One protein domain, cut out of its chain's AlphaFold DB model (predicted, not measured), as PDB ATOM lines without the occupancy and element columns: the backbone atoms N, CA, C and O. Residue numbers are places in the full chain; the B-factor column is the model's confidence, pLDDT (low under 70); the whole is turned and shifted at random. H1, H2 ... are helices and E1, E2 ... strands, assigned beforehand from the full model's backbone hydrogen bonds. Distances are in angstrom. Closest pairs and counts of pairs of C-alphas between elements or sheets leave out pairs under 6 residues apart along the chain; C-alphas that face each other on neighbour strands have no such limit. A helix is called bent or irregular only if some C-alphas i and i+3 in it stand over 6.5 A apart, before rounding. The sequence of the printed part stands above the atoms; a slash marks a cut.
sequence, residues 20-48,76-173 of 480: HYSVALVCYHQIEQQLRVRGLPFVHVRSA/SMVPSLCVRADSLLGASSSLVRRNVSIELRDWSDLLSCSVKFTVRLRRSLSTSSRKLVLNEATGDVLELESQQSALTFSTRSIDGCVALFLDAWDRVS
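What this domain is: This is residues 20 to 48 and 76 to 173 of the 480 residues of an uncharacterized protein of Ceraceosorus guamensis (UniProt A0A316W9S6). One strongly twisted sheet of seven strands makes a wall, with three helices over one face and no named helix over the other. H1 runs along E2 and E3, H3 lies slantwise over E7, and the irregular H2 is over E3. The printed part has 127 residues, with three named helices and seven named strands in the order H1 E1 E2 H2 E3 E4 E5 E6 E7 H3; the sheet, E1 E2 E3 E4 E7 E6 E5, is antiparallel, and the class is mixed. The whole is compact, with a radius of gyration of the C-alphas of 14.0 A and spans of 41, 30 and 27 A.

Where its parts are: Find C-alpha 96 at (-5.480, 92.007, 80.629); from there E3, residues 96 to 105, runs 22.4 A and bends by 73 degrees at Asn 99. E4, residues 114 to 121, spans 22.0 A. Look next for E7, residues 150 to 155, E6, residues 140 to 145, and E5, residues 130 to 135, then for E2, residues 80 to 84, and E1, residues 42 to 45. H1, residues 20 to 37, begins at C-alpha 20 (-35.940, 88.812, 93.791) and spans 25.7 A. H2, residues 85 to 95, is irregular: C-alphas 88 and 91 are 9.6 A apart. H3, residues 161 to 173, spans 17.7 A and ends at C-alpha 173 (-4.766, 101.110, 83.908).

How they stand to each other: Look first at the hairpin E3 and E4, with N 103 and O 116 within hydrogen-bond range at 2.9 A. E4 and E7 are antiparallel neighbours, with N 117 and O 153 at 2.8 A. E5, E6 and E7 form a meander, each strand the antiparallel neighbour of the one before; with E4, the antiparallel neighbour of E7, they make a Greek key. The helices lie on the same face, giving two layers. H1 is at a height of 9.2 A over the sheet, the closest C-alphas to E3 being those of Tyr 28 and Leu 104, 6.9 A. Residues 31 to 35 of H1 alone touch H3 at a steep tilt of 62 degrees; the closest C-alphas are those of Gln 34 and Val 162, 6.9 A. H2 and H3 only just touch, with 3 pairs of C-alphas within 8 A, the closest those of Ser 92 and Ser 173, 6.4 A. In H1 and H3 every O i to N i+4 pair is within hydrogen-bond range; in H2, 2 of 7 are, beside 3 of 8 O i to N i+3 pairs.

The domain as a whole: The C-alphas farthest apart are those of Ser 22 and Ser 126, 41.8 A. Residues 49 to 75 are not printed; C-alphas 48 and 76 are 7.8 A apart across the cut. Of the links printed whole, none is long. Confidence is under 70 at residues 47 to 48, 76 and 125 to 127.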
ATOM      1  N   HIS A  20     -37.343  88.392  93.883       88.88
ATOM      2  CA  HIS A  20     -35.940  88.812  93.791       88.88
ATOM      3  C   HIS A  20     -35.268  88.321  92.508       88.88
ATOM      4  O   HIS A  20     -34.565  89.087  91.857       88.88
ATOM      5  N   TYR A  21     -35.543  87.088  92.081       90.62
ATOM      6  CA  TYR A  21     -35.037  86.565  90.812       90.62
ATOM      7  C   TYR A  21     -35.571  87.353  89.608       90.62
ATOM      8  O   TYR A  21     -34.822  87.671  88.684       90.62
ATOM      9  N   SER A  22     -36.854  87.719  89.627       90.81
ATOM     10  CA  SER A  22     -37.465  88.530  88.570       90.81
ATOM     11  C   SER A  22     -36.822  89.917  88.489       90.81
ATOM     12  O   SER A  22     -36.488  90.375  87.397       90.81
ATOM     13  N   VAL A  23     -36.573  90.558  89.637       90.88
ATOM     14  CA  VAL A  23     -35.838  91.831  89.712       90.88
ATOM     15  C   VAL A  23     -34.404  91.662  89.205       90.88
ATOM     16  O   VAL A  23     -33.945  92.460  88.390       90.88
ATOM     17  N   ALA A  24     -33.721  90.587  89.601       90.94
ATOM     18  CA  ALA A  24     -32.367  90.278  89.157       90.94
ATOM     19  C   ALA A  24     -32.271  90.160  87.629       90.94
ATOM     20  O   ALA A  24     -31.334  90.681  87.025       90.94
ATOM     21  N   LEU A  25     -33.260  89.529  86.985       91.81
ATOM     22  CA  LEU A  25     -33.336  89.442  85.525       91.81
ATOM     23  C   LEU A  25     -33.541  90.808  84.864       91.81
ATOM     24  O   LEU A  25     -32.949  91.057  83.814       91.81
ATOM     25  N   VAL A  26     -34.334  91.700  85.467       93.06
ATOM     26  CA  VAL A  26     -34.494  93.079  84.977       93.06
ATOM     27  C   VAL A  26     -33.168  93.835  85.073       93.06
ATOM     28  O   VAL A  26     -32.728  94.395  84.069       93.06
ATOM     29  N   CYS A  27     -32.491  93.790  86.225       92.12
ATOM     30  CA  CYS A  27     -31.174  94.407  86.415       92.12
ATOM     31  C   CYS A  27     -30.137  93.854  85.431       92.12
ATOM     32  O   CYS A  27     -29.411  94.605  84.783       92.12
ATOM     33  N   TYR A  28     -30.113  92.536  85.249       93.25
ATOM     34  CA  TYR A  28     -29.275  91.875  84.257       93.25
ATOM     35  C   TYR A  28     -29.551  92.398  82.836       93.25
ATOM     36  O   TYR A  28     -28.624  92.753  82.107       93.25
ATOM     37  N   HIS A  29     -30.825  92.537  82.452       93.94
ATOM     38  CA  HIS A  29     -31.203  93.090  81.151       93.94
ATOM     39  C   HIS A  29     -30.807  94.565  80.997       93.94
ATOM     40  O   HIS A  29     -30.436  94.985  79.901       93.94
ATOM     41  N   GLN A  30     -30.837  95.359  82.070       94.88
ATOM     42  CA  GLN A  30     -30.345  96.741  82.046       94.88
ATOM     43  C   GLN A  30     -28.845  96.796  81.732       94.88
ATOM     44  O   GLN A  30     -28.427  97.617  80.912       94.88
ATOM     45  N   ILE A  31     -28.041  95.899  82.312       95.12
ATOM     46  CA  ILE A  31     -26.606  95.787  82.004       95.12
ATOM     47  C   ILE A  31     -26.409  95.435  80.523       95.12
ATOM     48  O   ILE A  31     -25.605  96.068  79.836       95.12
ATOM     49  N   GLU A  32     -27.185  94.487  79.988       95.38
ATOM     50  CA  GLU A  32     -27.140  94.156  78.558       95.38
ATOM     51  C   GLU A  32     -27.459  95.361  77.675       95.38
ATOM     52  O   GLU A  32     -26.754  95.613  76.697       95.38
ATOM     53  N   GLN A  33     -28.505  96.123  78.006       96.12
ATOM     54  CA  GLN A  33     -28.865  97.320  77.249       96.12
ATOM     55  C   GLN A  33     -27.735  98.355  77.276       96.12
ATOM     56  O   GLN A  33     -27.409  98.923  76.235       96.12
ATOM     57  N   GLN A  34     -27.070  98.550  78.419       95.94
ATOM     58  CA  GLN A  34     -25.919  99.454  78.517       95.94
ATOM     59  C   GLN A  34     -24.748  99.037  77.617       95.94
ATOM     60  O   GLN A  34     -24.062  99.914  77.081       95.94
ATOM     61  N   LEU A  35     -24.518  97.731  77.444       95.50
ATOM     62  CA  LEU A  35     -23.519  97.203  76.510       95.50
ATOM     63  C   LEU A  35     -23.967  97.378  75.051       95.50
ATOM     64  O   LEU A  35     -23.179  97.848  74.229       95.50
ATOM     65  N   ARG A  36     -25.238  97.080  74.729       96.31
ATOM     66  CA  ARG A  36     -25.807  97.237  73.372       96.31
ATOM     67  C   ARG A  36     -25.766  98.682  72.891       96.31
ATOM     68  O   ARG A  36     -25.333  98.928  71.772       96.31
ATOM     69  N   VAL A  37     -26.172  99.632  73.737       95.88
ATOM     70  CA  VAL A  37     -26.157 101.074  73.422       95.88
ATOM     71  C   VAL A  37     -24.739 101.561  73.109       95.88
ATOM     72  O   VAL A  37     -24.562 102.450  72.283       95.88
ATOM     73  N   ARG A  38     -23.718 100.945  73.715       93.62
ATOM     74  CA  ARG A  38     -22.298 101.223  73.441       93.62
ATOM     75  C   ARG A  38     -21.721 100.424  72.267       93.62
ATOM     76  O   ARG A  38     -20.539 100.565  71.974       93.62
ATOM     77  N   GLY A  39     -22.515  99.577  71.609       93.06
ATOM     78  CA  GLY A  39     -22.059  98.722  70.510       93.06
ATOM     79  C   GLY A  39     -21.080  97.623  70.939       93.06
ATOM     80  O   GLY A  39     -20.292  97.152  70.121       93.06
ATOM     81  N   LEU A  40     -21.095  97.221  72.215       94.12
ATOM     82  CA  LEU A  40     -20.160  96.237  72.755       94.12
ATOM     83  C   LEU A  40     -20.686  94.808  72.547       94.12
ATOM     84  O   LEU A  40     -21.765  94.483  73.049       94.12
ATOM     85  N   PRO A  41     -19.945  93.926  71.848       92.69
ATOM     86  CA  PRO A  41     -20.346  92.536  71.677       92.69
ATOM     87  C   PRO A  41     -20.153  91.750  72.980       92.69
ATOM     88  O   PRO A  41     -19.094  91.819  73.609       92.69
ATOM     89  N   PHE A  42     -21.152  90.954  73.359       93.50
ATOM     90  CA  PHE A  42     -21.117  90.119  74.559       93.50
ATOM     91  C   PHE A  42     -21.682  88.721  74.305       93.50
ATOM     92  O   PHE A  42     -22.428  88.497  73.352       93.50
ATOM     93  N   VAL A  43     -21.309  87.782  75.171       93.75
ATOM     94  CA  VAL A  43     -21.771  86.391  75.161       93.75
ATOM     95  C   VAL A  43     -22.335  86.044  76.531       93.75
ATOM     96  O   VAL A  43     -21.706  86.326  77.551       93.75
ATOM     97  N   HIS A  44     -23.494  85.395  76.551       90.88
ATOM     98  CA  HIS A  44     -24.076  84.816  77.756       90.88
ATOM     99  C   HIS A  44     -23.270  83.600  78.190       90.88
ATOM    100  O   HIS A  44     -23.154  82.616  77.456       90.88
ATOM    101  N   VAL A  45     -22.738  83.651  79.401       86.12
ATOM    102  CA  VAL A  45     -22.064  82.532  80.043       86.12
ATOM    103  C   VAL A  45     -22.968  82.044  81.163       86.12
ATOM    104  O   VAL A  45     -23.382  82.788  82.045       86.12
ATOM    105  N   ARG A  46     -23.330  80.765  81.123       72.06
ATOM    106  CA  ARG A  46     -24.036  80.146  82.244       72.06
ATOM    107  C   ARG A  46     -23.013  79.944  83.360       72.06
ATOM    108  O   ARG A  46     -21.949  79.393  83.076       72.06
ATOM    109  N   SER A  47     -23.306  80.409  84.579       54.44
ATOM    110  CA  SER A  47     -22.403  80.311  85.734       54.44
ATOM    111  C   SER A  47     -21.772  78.922  85.804       54.44
ATOM    112  O   SER A  47     -22.461  77.913  85.963       54.44
ATOM    113  N   ALA A  48     -20.456  78.868  85.609       44.41
ATOM    114  CA  ALA A  48     -19.695  77.633  85.520       44.41
ATOM    115  C   ALA A  48     -19.535  77.000  86.910       44.41
ATOM    116  O   ALA A  48     -18.462  77.042  87.500       44.41
ATOM    117  N   SER A  76     -25.866  80.896  90.858       61.53
ATOM    118  CA  SER A  76     -25.839  80.199  89.563       61.53
ATOM    119  C   SER A  76     -27.070  80.427  88.669       61.53
ATOM    120  O   SER A  76     -27.026  80.094  87.483       61.53
ATOM    121  N   MET A  77     -28.165  80.979  89.212       76.00
ATOM    122  CA  MET A  77     -29.452  81.071  88.499       76.00
ATOM    123  C   MET A  77     -29.538  82.251  87.528       76.00
ATOM    124  O   MET A  77     -30.248  82.170  86.522       76.00
ATOM    125  N   VAL A  78     -28.833  83.346  87.820       82.75
ATOM    126  CA  VAL A  78     -28.721  84.501  86.922       82.75
ATOM    127  C   VAL A  78     -27.491  84.282  86.031       82.75
ATOM    128  O   VAL A  78     -26.417  83.992  86.562       82.75
ATOM    129  N   PRO A  79     -27.617  84.361  84.692       86.38
ATOM    130  CA  PRO A  79     -26.475  84.229  83.793       86.38
ATOM    131  C   PRO A  79     -25.404  85.293  84.055       86.38
ATOM    132  O   PRO A  79     -25.697  86.376  84.558       86.38
ATOM    133  N   SER A  80     -24.168  85.008  83.657       90.31
ATOM    134  CA  SER A  80     -23.101  86.001  83.583       90.31
ATOM    135  C   SER A  80     -22.866  86.442  82.142       90.31
ATOM    136  O   SER A  80     -23.211  85.751  81.180       90.31
ATOM    137  N   LEU A  81     -22.287  87.625  81.975       93.81
ATOM    138  CA  LEU A  81     -21.931  88.180  80.675       93.81
ATOM    139  C   LEU A  81     -20.420  88.119  80.502       93.81
ATOM    140  O   LEU A  81     -19.654  88.440  81.406       93.81
ATOM    141  N   CYS A  82     -19.980  87.742  79.308       94.19
ATOM    142  CA  CYS A  82     -18.583  87.797  78.920       94.19
ATOM    143  C   CYS A  82     -18.415  88.785  77.771       94.19
ATOM    144  O   CYS A  82     -19.027  88.636  76.713       94.19
ATOM    145  N   VAL A  83     -17.541  89.766  77.967       95.38
ATOM    146  CA  VAL A  83     -17.201  90.782  76.967       95.38
ATOM    147  C   VAL A  83     -15.735  90.626  76.593       95.38
ATOM    148  O   VAL A  83     -14.898  90.277  77.432       95.38
ATOM    149  N   ARG A  84     -15.393  90.879  75.329       94.62
ATOM    150  CA  ARG A  84     -13.984  90.919  74.943       94.62
ATOM    151  C   ARG A  84     -13.316  92.192  75.460       94.62
ATOM    152  O   ARG A  84     -13.826  93.297  75.289       94.62
ATOM    153  N   ALA A  85     -12.139  92.029  76.052       93.31
ATOM    154  CA  ALA A  85     -11.375  93.117  76.648       93.31
ATOM    155  C   ALA A  85     -10.903  94.158  75.622       93.31
ATOM    156  O   ALA A  85     -10.785  95.325  75.964       93.31
ATOM    157  N   ASP A  86     -10.634  93.766  74.376       92.38
ATOM    158  CA  ASP A  86     -10.233  94.698  73.316       92.38
ATOM    159  C   ASP A  86     -11.376  95.615  72.877       92.38
ATOM    160  O   ASP A  86     -11.149  96.799  72.652       92.38
ATOM    161  N   SER A  87     -12.605  95.097  72.830       92.50
ATOM    162  CA  SER A  87     -13.797  95.906  72.568       92.50
ATOM    163  C   SER A  87     -14.157  96.816  73.745       92.50
ATOM    164  O   SER A  87     -14.563  97.949  73.520       92.50
ATOM    165  N   LEU A  88     -14.009  96.336  74.987       92.69
ATOM    166  CA  LEU A  88     -14.413  97.082  76.186       92.69
ATOM    167  C   LEU A  88     -13.371  98.114  76.645       92.69
ATOM    168  O   LEU A  88     -13.739  99.221  77.015       92.69
ATOM    169  N   LEU A  89     -12.085  97.753  76.645       91.38
ATOM    170  CA  LEU A  89     -11.006  98.535  77.271       91.38
ATOM    171  C   LEU A  89     -10.102  99.245  76.248       91.38
ATOM    172  O   LEU A  89      -9.249 100.048  76.620       91.38
ATOM    173  N   GLY A  90     -10.228  98.934  74.954       87.88
ATOM    174  CA  GLY A  90      -9.428  99.556  73.899       87.88
ATOM    175  C   GLY A  90      -7.920  99.323  74.069       87.88
ATOM    176  O   GLY A  90      -7.456  98.181  74.146       87.88
ATOM    177  N   ALA A  91      -7.135 100.404  74.126       84.31
ATOM    178  CA  ALA A  91      -5.667 100.354  74.169       84.31
ATOM    179  C   ALA A  91      -5.101  99.672  75.433       84.31
ATOM    180  O   ALA A  91      -4.075  98.984  75.373       84.31
ATOM    181  N   SER A  92      -5.797  99.781  76.569       87.00
ATOM    182  CA  SER A  92      -5.386  99.166  77.841       87.00
ATOM    183  C   SER A  92      -5.708  97.664  77.924       87.00
ATOM    184  O   SER A  92      -5.296  96.986  78.866       87.00
ATOM    185  N   SER A  93      -6.330  97.079  76.889       89.12
ATOM    186  CA  SER A  93      -6.560  95.627  76.775       89.12
ATOM    187  C   SER A  93      -5.269  94.785  76.758       89.12
ATOM    188  O   SER A  93      -5.284  93.580  77.029       89.12
ATOM    189  N   SER A  94      -4.118  95.409  76.484       87.06
ATOM    190  CA  SER A  94      -2.788  94.787  76.559       87.06
ATOM    191  C   SER A  94      -2.372  94.392  77.988       87.06
ATOM    192  O   SER A  94      -1.519  93.507  78.178       87.06
ATOM    193  N   LEU A  95      -2.996  95.000  79.002       86.12
ATOM    194  CA  LEU A  95      -2.767  94.712  80.417       86.12
ATOM    195  C   LEU A  95      -3.470  93.424  80.867       86.12
ATOM    196  O   LEU A  95      -3.015  92.761  81.801       86.12
ATOM    197  N   VAL A  96      -4.523  93.013  80.155       91.50
ATOM    198  CA  VAL A  96      -5.480  92.007  80.629       91.50
ATOM    199  C   VAL A  96      -5.640  90.834  79.666       91.50
ATOM    200  O   VAL A  96      -5.252  90.867  78.495       91.50
ATOM    201  N   ARG A  97      -6.177  89.727  80.169       91.56
ATOM    202  CA  ARG A  97      -6.600  88.579  79.371       91.56
ATOM    203  C   ARG A  97      -7.770  88.988  78.474       91.56
ATOM    204  O   ARG A  97      -8.386  90.027  78.650       91.56
ATOM    205  N   ARG A  98      -8.059  88.155  77.473       90.00
ATOM    206  CA  ARG A  98      -8.977  88.502  76.375       90.00
ATOM    207  C   ARG A  98     -10.419  88.776  76.806       90.00
ATOM    208  O   ARG A  98     -11.133  89.411  76.043       90.00
ATOM    209  N   ASN A  99     -10.831  88.307  77.980       93.19
ATOM    210  CA  ASN A  99     -12.226  88.293  78.398       93.19
ATOM    211  C   ASN A  99     -12.398  89.011  79.738       93.19
ATOM    212  O   ASN A  99     -11.576  88.834  80.642       93.19
ATOM    213  N   VAL A 100     -13.494  89.757  79.851       94.56
ATOM    214  CA  VAL A 100     -13.998  90.383  81.076       94.56
ATOM    215  C   VAL A 100     -15.316  89.707  81.437       94.56
ATOM    216  O   VAL A 100     -16.203  89.608  80.588       94.56
ATOM    217  N   SER A 101     -15.416  89.210  82.671       94.81
ATOM    218  CA  SER A 101     -16.656  88.649  83.224       94.81
ATOM    219  C   SER A 101     -17.463  89.761  83.883       94.81
ATOM    220  O   SER A 101     -16.878  90.603  84.564       94.81
ATOM    221  N   ILE A 102     -18.778  89.758  83.698       95.38
ATOM    222  CA  ILE A 102     -19.718  90.649  84.374       95.38
ATOM    223  C   ILE A 102     -20.791  89.773  85.016       95.38
ATOM    224  O   ILE A 102     -21.449  88.978  84.342       95.38
ATOM    225  N   GLU A 103     -20.952  89.902  86.325       93.31
ATOM    226  CA  GLU A 103     -21.818  89.054  87.138       93.31
ATOM    227  C   GLU A 103     -22.699  89.907  88.042       93.31
ATOM    228  O   GLU A 103     -22.227  90.877  88.631       93.31
ATOM    229  N   LEU A 104     -23.964  89.519  88.191       91.75
ATOM    230  CA  LEU A 104     -24.836  90.072  89.220       91.75
ATOM    231  C   LEU A 104     -24.706  89.209  90.482       91.75
ATOM    232  O   LEU A 104     -24.977  88.005  90.451       91.75
ATOM    233  N   ARG A 105     -24.249  89.806  91.580       89.88
ATOM    234  CA  ARG A 105     -24.002  89.143  92.864       89.88
ATOM    235  C   ARG A 105     -25.031  89.569  93.897       89.88
ATOM    236  O   ARG A 105     -25.613  90.643  93.788       89.88
ATOM    237  N   ASP A 106     -25.263  88.673  94.855       86.69
ATOM    238  CA  ASP A 106     -26.123  88.886  96.025       86.69
ATOM    239  C   ASP A 106     -27.538  89.378  95.684       86.69
ATOM    240  O   ASP A 106     -28.204  90.042  96.466       86.69
ATOM    241  N   TRP A 107     -28.040  88.999  94.506       88.00
ATOM    242  CA  TRP A 107     -29.335  89.440  93.984       88.00
ATOM    243  C   TRP A 107     -30.537  88.984  94.825       88.00
ATOM    244  O   TRP A 107     -31.635  89.511  94.665       88.00
ATOM    245  N   SER A 108     -30.345  87.999  95.708       83.31
ATOM    246  CA  SER A 108     -31.356  87.541  96.666       83.31
ATOM    247  C   SER A 108     -31.641  88.559  97.770       83.31
ATOM    248  O   SER A 108     -32.666  88.437  98.438       83.31
ATOM    249  N   ASP A 109     -30.758  89.537  97.966       84.38
ATOM    250  CA  ASP A 109     -30.945  90.657  98.879       84.38
ATOM    251  C   ASP A 109     -30.759  91.977  98.117       84.38
ATOM    252  O   ASP A 109     -29.679  92.325  97.644       84.38
ATOM    253  N   LEU A 110     -31.843  92.746  98.008       76.56
ATOM    254  CA  LEU A 110     -31.865  94.002  97.255       76.56
ATOM    255  C   LEU A 110     -30.890  95.054  97.806       76.56
ATOM    256  O   LEU A 110     -30.487  95.943  97.060       76.56
ATOM    257  N   LEU A 111     -30.506  94.970  99.085       81.50
ATOM    258  CA  LEU A 111     -29.590  95.926  99.716       81.50
ATOM    259  C   LEU A 111     -28.112  95.604  99.456       81.50
ATOM    260  O   LEU A 111     -27.272  96.510  99.496       81.50
ATOM    261  N   SER A 112     -27.790  94.335  99.198       83.75
ATOM    262  CA  SER A 112     -26.431  93.863  98.899       83.75
ATOM    263  C   SER A 112     -26.204  93.536  97.421       83.75
ATOM    264  O   SER A 112     -25.051  93.394  97.008       83.75
ATOM    265  N   CYS A 113     -27.270  93.506  96.613       87.56
ATOM    266  CA  CYS A 113     -27.211  93.303  95.169       87.56
ATOM    267  C   CYS A 113     -26.186  94.238  94.508       87.56
ATOM    268  O   CYS A 113     -26.230  95.463  94.662       87.56
ATOM    269  N   SER A 114     -25.246  93.653  93.770       92.00
ATOM    270  CA  SER A 114     -24.155  94.394  93.139       92.00
ATOM    271  C   SER A 114     -23.746  93.799  91.798       92.00
ATOM    272  O   SER A 114     -23.858  92.595  91.558       92.00
ATOM    273  N   VAL A 115     -23.253  94.652  90.901       94.19
ATOM    274  CA  VAL A 115     -22.621  94.232  89.648       94.19
ATOM    275  C   VAL A 115     -21.130  94.103  89.877       94.19
ATOM    276  O   VAL A 115     -20.479  95.052  90.311       94.19
ATOM    277  N   LYS A 116     -20.586  92.940  89.533       94.69
ATOM    278  CA  LYS A 116     -19.173  92.613  89.637       94.69
ATOM    279  C   LYS A 116     -18.565  92.457  88.247       94.69
ATOM    280  O   LYS A 116     -18.943  91.564  87.495       94.69
ATOM    281  N   PHE A 117     -17.583  93.287  87.928       96.25
ATOM    282  CA  PHE A 117     -16.720  93.161  86.761       96.25
ATOM    283  C   PHE A 117     -15.424  92.484  87.192       96.25
ATOM    284  O   PHE A 117     -14.744  92.962  88.096       96.25
ATOM    285  N   THR A 118     -15.049  91.386  86.547       95.00
ATOM    286  CA  THR A 118     -13.799  90.678  86.836       95.00
ATOM    287  C   THR A 118     -12.913  90.635  85.604       95.00
ATOM    288  O   THR A 118     -13.264  90.085  84.557       95.00
ATOM    289  N   VAL A 119     -11.718  91.193  85.766       94.12
ATOM    290  CA  VAL A 119     -10.706  91.344  84.730       94.12
ATOM    291  C   VAL A 119      -9.451  90.597  85.162       94.12
ATOM    292  O   VAL A 119      -8.846  90.905  86.184       94.12
ATOM    293  N   ARG A 120      -9.019  89.603  84.385       91.81
ATOM    294  CA  ARG A 120      -7.776  88.870  84.677       91.81
ATOM    295  C   ARG A 120      -6.581  89.580  84.056       91.81
ATOM    296  O   ARG A 120      -6.575  89.815  82.852       91.81
ATOM    297  N   LEU A 121      -5.548  89.867  84.832       89.19
ATOM    298  CA  LEU A 121      -4.315  90.500  84.369       89.19
ATOM    299  C   LEU A 121      -3.458  89.501  83.573       89.19
ATOM    300  O   LEU A 121      -3.463  88.292  83.821       89.19
ATOM    301  N   ARG A 122      -2.709  89.978  82.567       85.25
ATOM    302  CA  ARG A 122      -1.794  89.101  81.800       85.25
ATOM    303  C   ARG A 122      -0.574  88.684  82.604       85.25
ATOM    304  O   ARG A 122      -0.053  87.593  82.385       85.25
ATOM    305  N   ARG A 123      -0.100  89.576  83.466       76.44
ATOM    306  CA  ARG A 123       1.060  89.380  84.325       76.44
ATOM    307  C   ARG A 123       0.646  89.754  85.737       76.44
ATOM    308  O   ARG A 123       0.034  90.801  85.924       76.44
ATOM    309  N   SER A 124       0.982  88.890  86.686       70.31
ATOM    310  CA  SER A 124       0.874  89.223  88.098       70.31
ATOM    311  C   SER A 124       1.869  90.343  88.402       70.31
ATOM    312  O   SER A 124       3.037  90.261  88.005       70.31
ATOM    313  N   LEU A 125       1.395  91.400  89.053       68.00
ATOM    314  CA  LEU A 125       2.256  92.290  89.817       68.00
ATOM    315  C   LEU A 125       2.442  91.580  91.161       68.00
ATOM    316  O   LEU A 125       1.451  91.148  91.744       68.00
ATOM    317  N   SER A 126       3.686  91.372  91.603       60.31
ATOM    318  CA  SER A 126       4.016  90.631  92.832       60.31
ATOM    319  C   SER A 126       3.634  91.437  94.079       60.31
ATOM    320  O   SER A 126       4.482  91.864  94.855       60.31
ATOM    321  N   THR A 127       2.345  91.708  94.234       65.31
ATOM    322  CA  THR A 127       1.780  92.612  95.228       65.31
ATOM    323  C   THR A 127       0.754  91.846  96.041       65.31
ATOM    324  O   THR A 127       0.017  91.021  95.496       65.31
ATOM    325  N   SER A 128       0.684  92.121  97.341       74.19
ATOM    326  CA  SER A 128      -0.368  91.589  98.210       74.19
ATOM    327  C   SER A 128      -1.751  91.965  97.678       74.19
ATOM    328  O   SER A 128      -1.896  92.970  96.981       74.19
ATOM    329  N   SER A 129      -2.773  91.172  98.003       79.69
ATOM    330  CA  SER A 129      -4.148  91.539  97.663       79.69
ATOM    331  C   SER A 129      -4.505  92.899  98.277       79.69
ATOM    332  O   SER A 129      -4.124  93.189  99.414       79.69
ATOM    333  N   ARG A 130      -5.212  93.743  97.522       83.19
ATOM    334  CA  ARG A 130      -5.569  95.115  97.924       83.19
ATOM    335  C   ARG A 130      -7.035  95.389  97.636       83.19
ATOM    336  O   ARG A 130      -7.574  94.875  96.663       83.19
ATOM    337  N   LYS A 131      -7.653  96.216  98.473       85.88
ATOM    338  CA  LYS A 131      -9.030  96.686  98.323       85.88
ATOM    339  C   LYS A 131      -9.030  98.204  98.407       85.88
ATOM    340  O   LYS A 131      -8.497  98.756  99.363       85.88
ATOM    341  N   LEU A 132      -9.630  98.838  97.414       84.88
ATOM    342  CA  LEU A 132      -9.777 100.275  97.291       84.88
ATOM    343  C   LEU A 132     -11.268 100.604  97.241       84.88
ATOM    344  O   LEU A 132     -11.998 100.057  96.416       84.88
ATOM    345  N   VAL A 133     -11.719 101.484  98.127       86.50
ATOM    346  CA  VAL A 133     -13.094 101.989  98.119       86.50
ATOM    347  C   VAL A 133     -13.092 103.290  97.329       86.50
ATOM    348  O   VAL A 133     -12.428 104.244  97.719       86.50
ATOM    349  N   LEU A 134     -13.780 103.299  96.189       82.62
ATOM    350  CA  LEU A 134     -13.849 104.458  95.296       82.62
ATOM    351  C   LEU A 134     -14.980 105.400  95.711       82.62
ATOM    352  O   LEU A 134     -14.820 106.615  95.663       82.62
ATOM    353  N   ASN A 135     -16.116 104.841  96.133       83.75
ATOM    354  CA  ASN A 135     -17.259 105.612  96.599       83.75
ATOM    355  C   ASN A 135     -18.105 104.783  97.574       83.75
ATOM    356  O   ASN A 135     -18.658 103.743  97.217       83.75
ATOM    357  N   GLU A 136     -18.223 105.254  98.814       82.69
ATOM    358  CA  GLU A 136     -18.989 104.574  99.862       82.69
ATOM    359  C   GLU A 136     -20.502 104.609  99.612       82.69
ATOM    360  O   GLU A 136     -21.196 103.644  99.927       82.69
ATOM    361  N   ALA A 137     -21.020 105.683  99.006       79.50
ATOM    362  CA  ALA A 137     -22.455 105.874  98.799       79.50
ATOM    363  C   ALA A 137     -23.023 104.925  97.733       79.50
ATOM    364  O   ALA A 137     -24.124 104.399  97.887       79.50
ATOM    365  N   THR A 138     -22.266 104.680  96.662       79.25
ATOM    366  CA  THR A 138     -22.616 103.734  95.587       79.25
ATOM    367  C   THR A 138     -22.068 102.325  95.832       79.25
ATOM    368  O   THR A 138     -22.418 101.388  95.110       79.25
ATOM    369  N   GLY A 139     -21.257 102.145  96.881       83.06
ATOM    370  CA  GLY A 139     -20.605 100.879  97.203       83.06
ATOM    371  C   GLY A 139     -19.574 100.461  96.153       83.06
ATOM    372  O   GLY A 139     -19.407  99.263  95.921       83.06
ATOM    373  N   ASP A 140     -18.922 101.431  95.507       90.00
ATOM    374  CA  ASP A 140     -17.938 101.193  94.456       90.00
ATOM    375  C   ASP A 140     -16.619 100.747  95.078       90.00
ATOM    376  O   ASP A 140     -15.948 101.494  95.797       90.00
ATOM    377  N   VAL A 141     -16.242  99.506  94.799       91.19
ATOM    378  CA  VAL A 141     -15.078  98.857  95.388       91.19
ATOM    379  C   VAL A 141     -14.251  98.209  94.292       91.19
ATOM    380  O   VAL A 141     -14.770  97.495  93.438       91.19
ATOM    381  N   LEU A 142     -12.942  98.408  94.359       91.38
ATOM    382  CA  LEU A 142     -11.966  97.776  93.493       91.38
ATOM    383  C   LEU A 142     -11.052  96.859  94.312       91.38
ATOM    384  O   LEU A 142     -10.377  97.296  95.238       91.38
ATOM    385  N   GLU A 143     -11.008  95.581  93.968       90.12
ATOM    386  CA  GLU A 143     -10.246  94.552  94.671       90.12
ATOM    387  C   GLU A 143      -9.252  93.883  93.723       90.12
ATOM    388  O   GLU A 143      -9.626  93.314  92.699       90.12
ATOM    389  N   LEU A 144      -7.970  93.931  94.075       87.06
ATOM    390  CA  LEU A 144      -6.914  93.173  93.425       87.06
ATOM    391  C   LEU A 144      -6.667  91.887  94.205       87.06
ATOM    392  O   LEU A 144      -6.179  91.919  95.335       87.06
ATOM    393  N   GLU A 145      -6.940  90.753  93.573       86.44
ATOM    394  CA  GLU A 145      -6.646  89.434  94.112       86.44
ATOM    395  C   GLU A 145      -5.323  88.915  93.538       86.44
ATOM    396  O   GLU A 145      -5.223  88.570  92.355       86.44
ATOM    397  N   SER A 146      -4.297  88.843  94.390       79.88
ATOM    398  CA  SER A 146      -2.931  88.479  93.988       79.88
ATOM    399  C   SER A 146      -2.838  87.052  93.423       79.88
ATOM    400  O   SER A 146      -2.278  86.838  92.346       79.88
ATOM    401  N   GLN A 147      -3.482  86.081  94.089       80.44
ATOM    402  CA  GLN A 147      -3.429  84.659  93.718       80.44
ATOM    403  C   GLN A 147      -4.007  84.385  92.326       80.44
ATOM    404  O   GLN A 147      -3.453  83.600  91.558       80.44
ATOM    405  N   GLN A 148      -5.109  85.051  91.983       79.31
ATOM    406  CA  GLN A 148      -5.785  84.867  90.699       79.31
ATOM    407  C   GLN A 148      -5.320  85.872  89.640       79.31
ATOM    408  O   GLN A 148      -5.727  85.772  88.480       79.31
ATOM    409  N   SER A 149      -4.479  86.842  90.029       86.38
ATOM    410  CA  SER A 149      -4.146  88.017  89.219       86.38
ATOM    411  C   SER A 149      -5.409  88.638  88.619       86.38
ATOM    412  O   SER A 149      -5.476  88.900  87.418       86.38
ATOM    413  N   ALA A 150      -6.446  88.785  89.443       89.25
ATOM    414  CA  ALA A 150      -7.759  89.248  89.026       89.25
ATOM    415  C   ALA A 150      -8.061  90.589  89.688       89.25
ATOM    416  O   ALA A 150      -7.955  90.726  90.904       89.25
ATOM    417  N   LEU A 151      -8.436  91.569  88.875       92.44
ATOM    418  CA  LEU A 151      -8.981  92.835  89.330       92.44
ATOM    419  C   LEU A 151     -10.503  92.744  89.268       92.44
ATOM    420  O   LEU A 151     -11.077  92.456  88.216       92.44
ATOM    421  N   THR A 152     -11.141  92.966  90.402       93.56
ATOM    422  CA  THR A 152     -12.587  92.967  90.555       93.56
ATOM    423  C   THR A 152     -13.060  94.381  90.833       93.56
ATOM    424  O   THR A 152     -12.613  94.976  91.801       93.56
ATOM    425  N   PHE A 153     -13.989  94.894  90.038       96.12
ATOM    426  CA  PHE A 153     -14.742  96.103  90.355       96.12
ATOM    427  C   PHE A 153     -16.174  95.711  90.715       96.12
ATOM    428  O   PHE A 153     -16.812  94.987  89.954       96.12
ATOM    429  N   SER A 154     -16.669  96.177  91.851       94.12
ATOM    430  CA  SER A 154     -18.019  95.917  92.345       94.12
ATOM    431  C   SER A 154     -18.736  97.241  92.579       94.12
ATOM    432  O   SER A 154     -18.141  98.147  93.149       94.12
ATOM    433  N   THR A 155     -19.997  97.349  92.167       94.69
ATOM    434  CA  THR A 155     -20.841  98.538  92.384       94.69
ATOM    435  C   THR A 155     -22.280  98.130  92.684       94.69
ATOM    436  O   THR A 155     -22.763  97.135  92.140       94.69
ATOM    437  N   ARG A 156     -22.989  98.892  93.526       92.06
ATOM    438  CA  ARG A 156     -24.441  98.718  93.736       92.06
ATOM    439  C   ARG A 156     -25.273  99.511  92.730       92.06
ATOM    440  O   ARG A 156     -26.468  99.269  92.585       92.06
ATOM    441  N   SER A 157     -24.655 100.456  92.022       91.31
ATOM    442  CA  SER A 157     -25.327 101.256  91.005       91.31
ATOM    443  C   SER A 157     -25.454 100.451  89.714       91.31
ATOM    444  O   SER A 157     -24.522 100.373  88.917       91.31
ATOM    445  N   ILE A 158     -26.610  99.811  89.512       91.31
ATOM    446  CA  ILE A 158     -26.890  99.069  88.272       91.31
ATOM    447  C   ILE A 158     -26.944 100.039  87.084       91.31
ATOM    448  O   ILE A 158     -26.392  99.761  86.014       91.31
ATOM    449  N   ASP A 159     -27.564 101.203  87.291       90.00
ATOM    450  CA  ASP A 159     -27.707 102.263  86.301       90.00
ATOM    451  C   ASP A 159     -26.356 102.937  86.034       90.00
ATOM    452  O   ASP A 159     -25.833 103.692  86.843       90.00
ATOM    453  N   GLY A 160     -25.766 102.663  84.871       91.00
ATOM    454  CA  GLY A 160     -24.466 103.227  84.505       91.00
ATOM    455  C   GLY A 160     -23.253 102.461  85.039       91.00
ATOM    456  O   GLY A 160     -22.136 102.949  84.859       91.00
ATOM    457  N   CYS A 161     -23.422 101.255  85.598       94.19
ATOM    458  CA  CYS A 161     -22.317 100.409  86.074       94.19
ATOM    459  C   CYS A 161     -21.174 100.254  85.055       94.19
ATOM    460  O   CYS A 161     -20.003 100.269  85.430       94.19
ATOM    461  N   VAL A 162     -21.490 100.160  83.756       94.94
ATOM    462  CA  VAL A 162     -20.480 100.055  82.689       94.94
ATOM    463  C   VAL A 162     -19.644 101.333  82.587       94.94
ATOM    464  O   VAL A 162     -18.439 101.253  82.375       94.94
ATOM    465  N   ALA A 163     -20.254 102.512  82.739       92.88
ATOM    466  CA  ALA A 163     -19.525 103.781  82.713       92.88
ATOM    467  C   ALA A 163     -18.612 103.922  83.934       92.88
ATOM    468  O   ALA A 163     -17.442 104.254  83.771       92.88
ATOM    469  N   LEU A 164     -19.135 103.613  85.125       93.25
ATOM    470  CA  LEU A 164     -18.376 103.652  86.379       93.25
ATOM    471  C   LEU A 164     -17.172 102.709  86.328       93.25
ATOM    472  O   LEU A 164     -16.059 103.099  86.671       93.25
ATOM    473  N   PHE A 165     -17.376 101.489  85.821       94.88
ATOM    474  CA  PHE A 165     -16.293 100.535  85.614       94.88
ATOM    475  C   PHE A 165     -15.220 101.076  84.661       94.88
ATOM    476  O   PHE A 165     -14.034 100.929  84.941       94.88
ATOM    477  N   LEU A 166     -15.613 101.685  83.537       93.06
ATOM    478  CA  LEU A 166     -14.658 102.217  82.563       93.06
ATOM    479  C   LEU A 166     -13.848 103.392  83.123       93.06
ATOM    480  O   LEU A 166     -12.650 103.452  82.860       93.06
ATOM    481  N   ASP A 167     -14.459 104.273  83.920       89.44
ATOM    482  CA  ASP A 167     -13.746 105.372  84.588       89.44
ATOM    483  C   ASP A 167     -12.758 104.845  85.640       89.44
ATOM    484  O   ASP A 167     -11.576 105.200  85.642       89.44
ATOM    485  N   ALA A 168     -13.203 103.902  86.478       90.31
ATOM    486  CA  ALA A 168     -12.341 103.227  87.444       90.31
ATOM    487  C   ALA A 168     -11.180 102.489  86.754       90.31
ATOM    488  O   ALA A 168     -10.034 102.548  87.206       90.31
ATOM    489  N   TRP A 169     -11.458 101.809  85.640       91.25
ATOM    490  CA  TRP A 169     -10.448 101.099  84.865       91.25
ATOM    491  C   TRP A 169      -9.434 102.045  84.226       91.25
ATOM    492  O   TRP A 169      -8.241 101.749  84.275       91.25
ATOM    493  N   ASP A 170      -9.868 103.167  83.647       88.50
ATOM    494  CA  ASP A 170      -8.961 104.135  83.028       88.50
ATOM    495  C   ASP A 170      -7.897 104.602  84.032       88.50
ATOM    496  O   ASP A 170      -6.699 104.448  83.776       88.50
ATOM    497  N   ARG A 171      -8.329 105.012  85.231       87.19
ATOM    498  CA  ARG A 171      -7.459 105.428  86.345       87.19
ATOM    499  C   ARG A 171      -6.432 104.356  86.714       87.19
ATOM    500  O   ARG A 171      -5.228 104.607  86.735       87.19
ATOM    501  N   VAL A 172      -6.903 103.135  86.955       89.38
ATOM    502  CA  VAL A 172      -6.058 102.015  87.403       89.38
ATOM    503  C   VAL A 172      -5.106 101.568  86.301       89.38
ATOM    504  O   VAL A 172      -3.955 101.228  86.570       89.38
ATOM    505  N   SER A 173      -5.560 101.566  85.048       89.88
ATOM    506  CA  SER A 173      -4.766 101.110  83.908       89.88
ATOM    507  C   SER A 173      -3.532 101.983  83.672       89.88
ATOM    508  O   SER A 173      -2.482 101.460  83.290       89.88
TER     509      SER A 173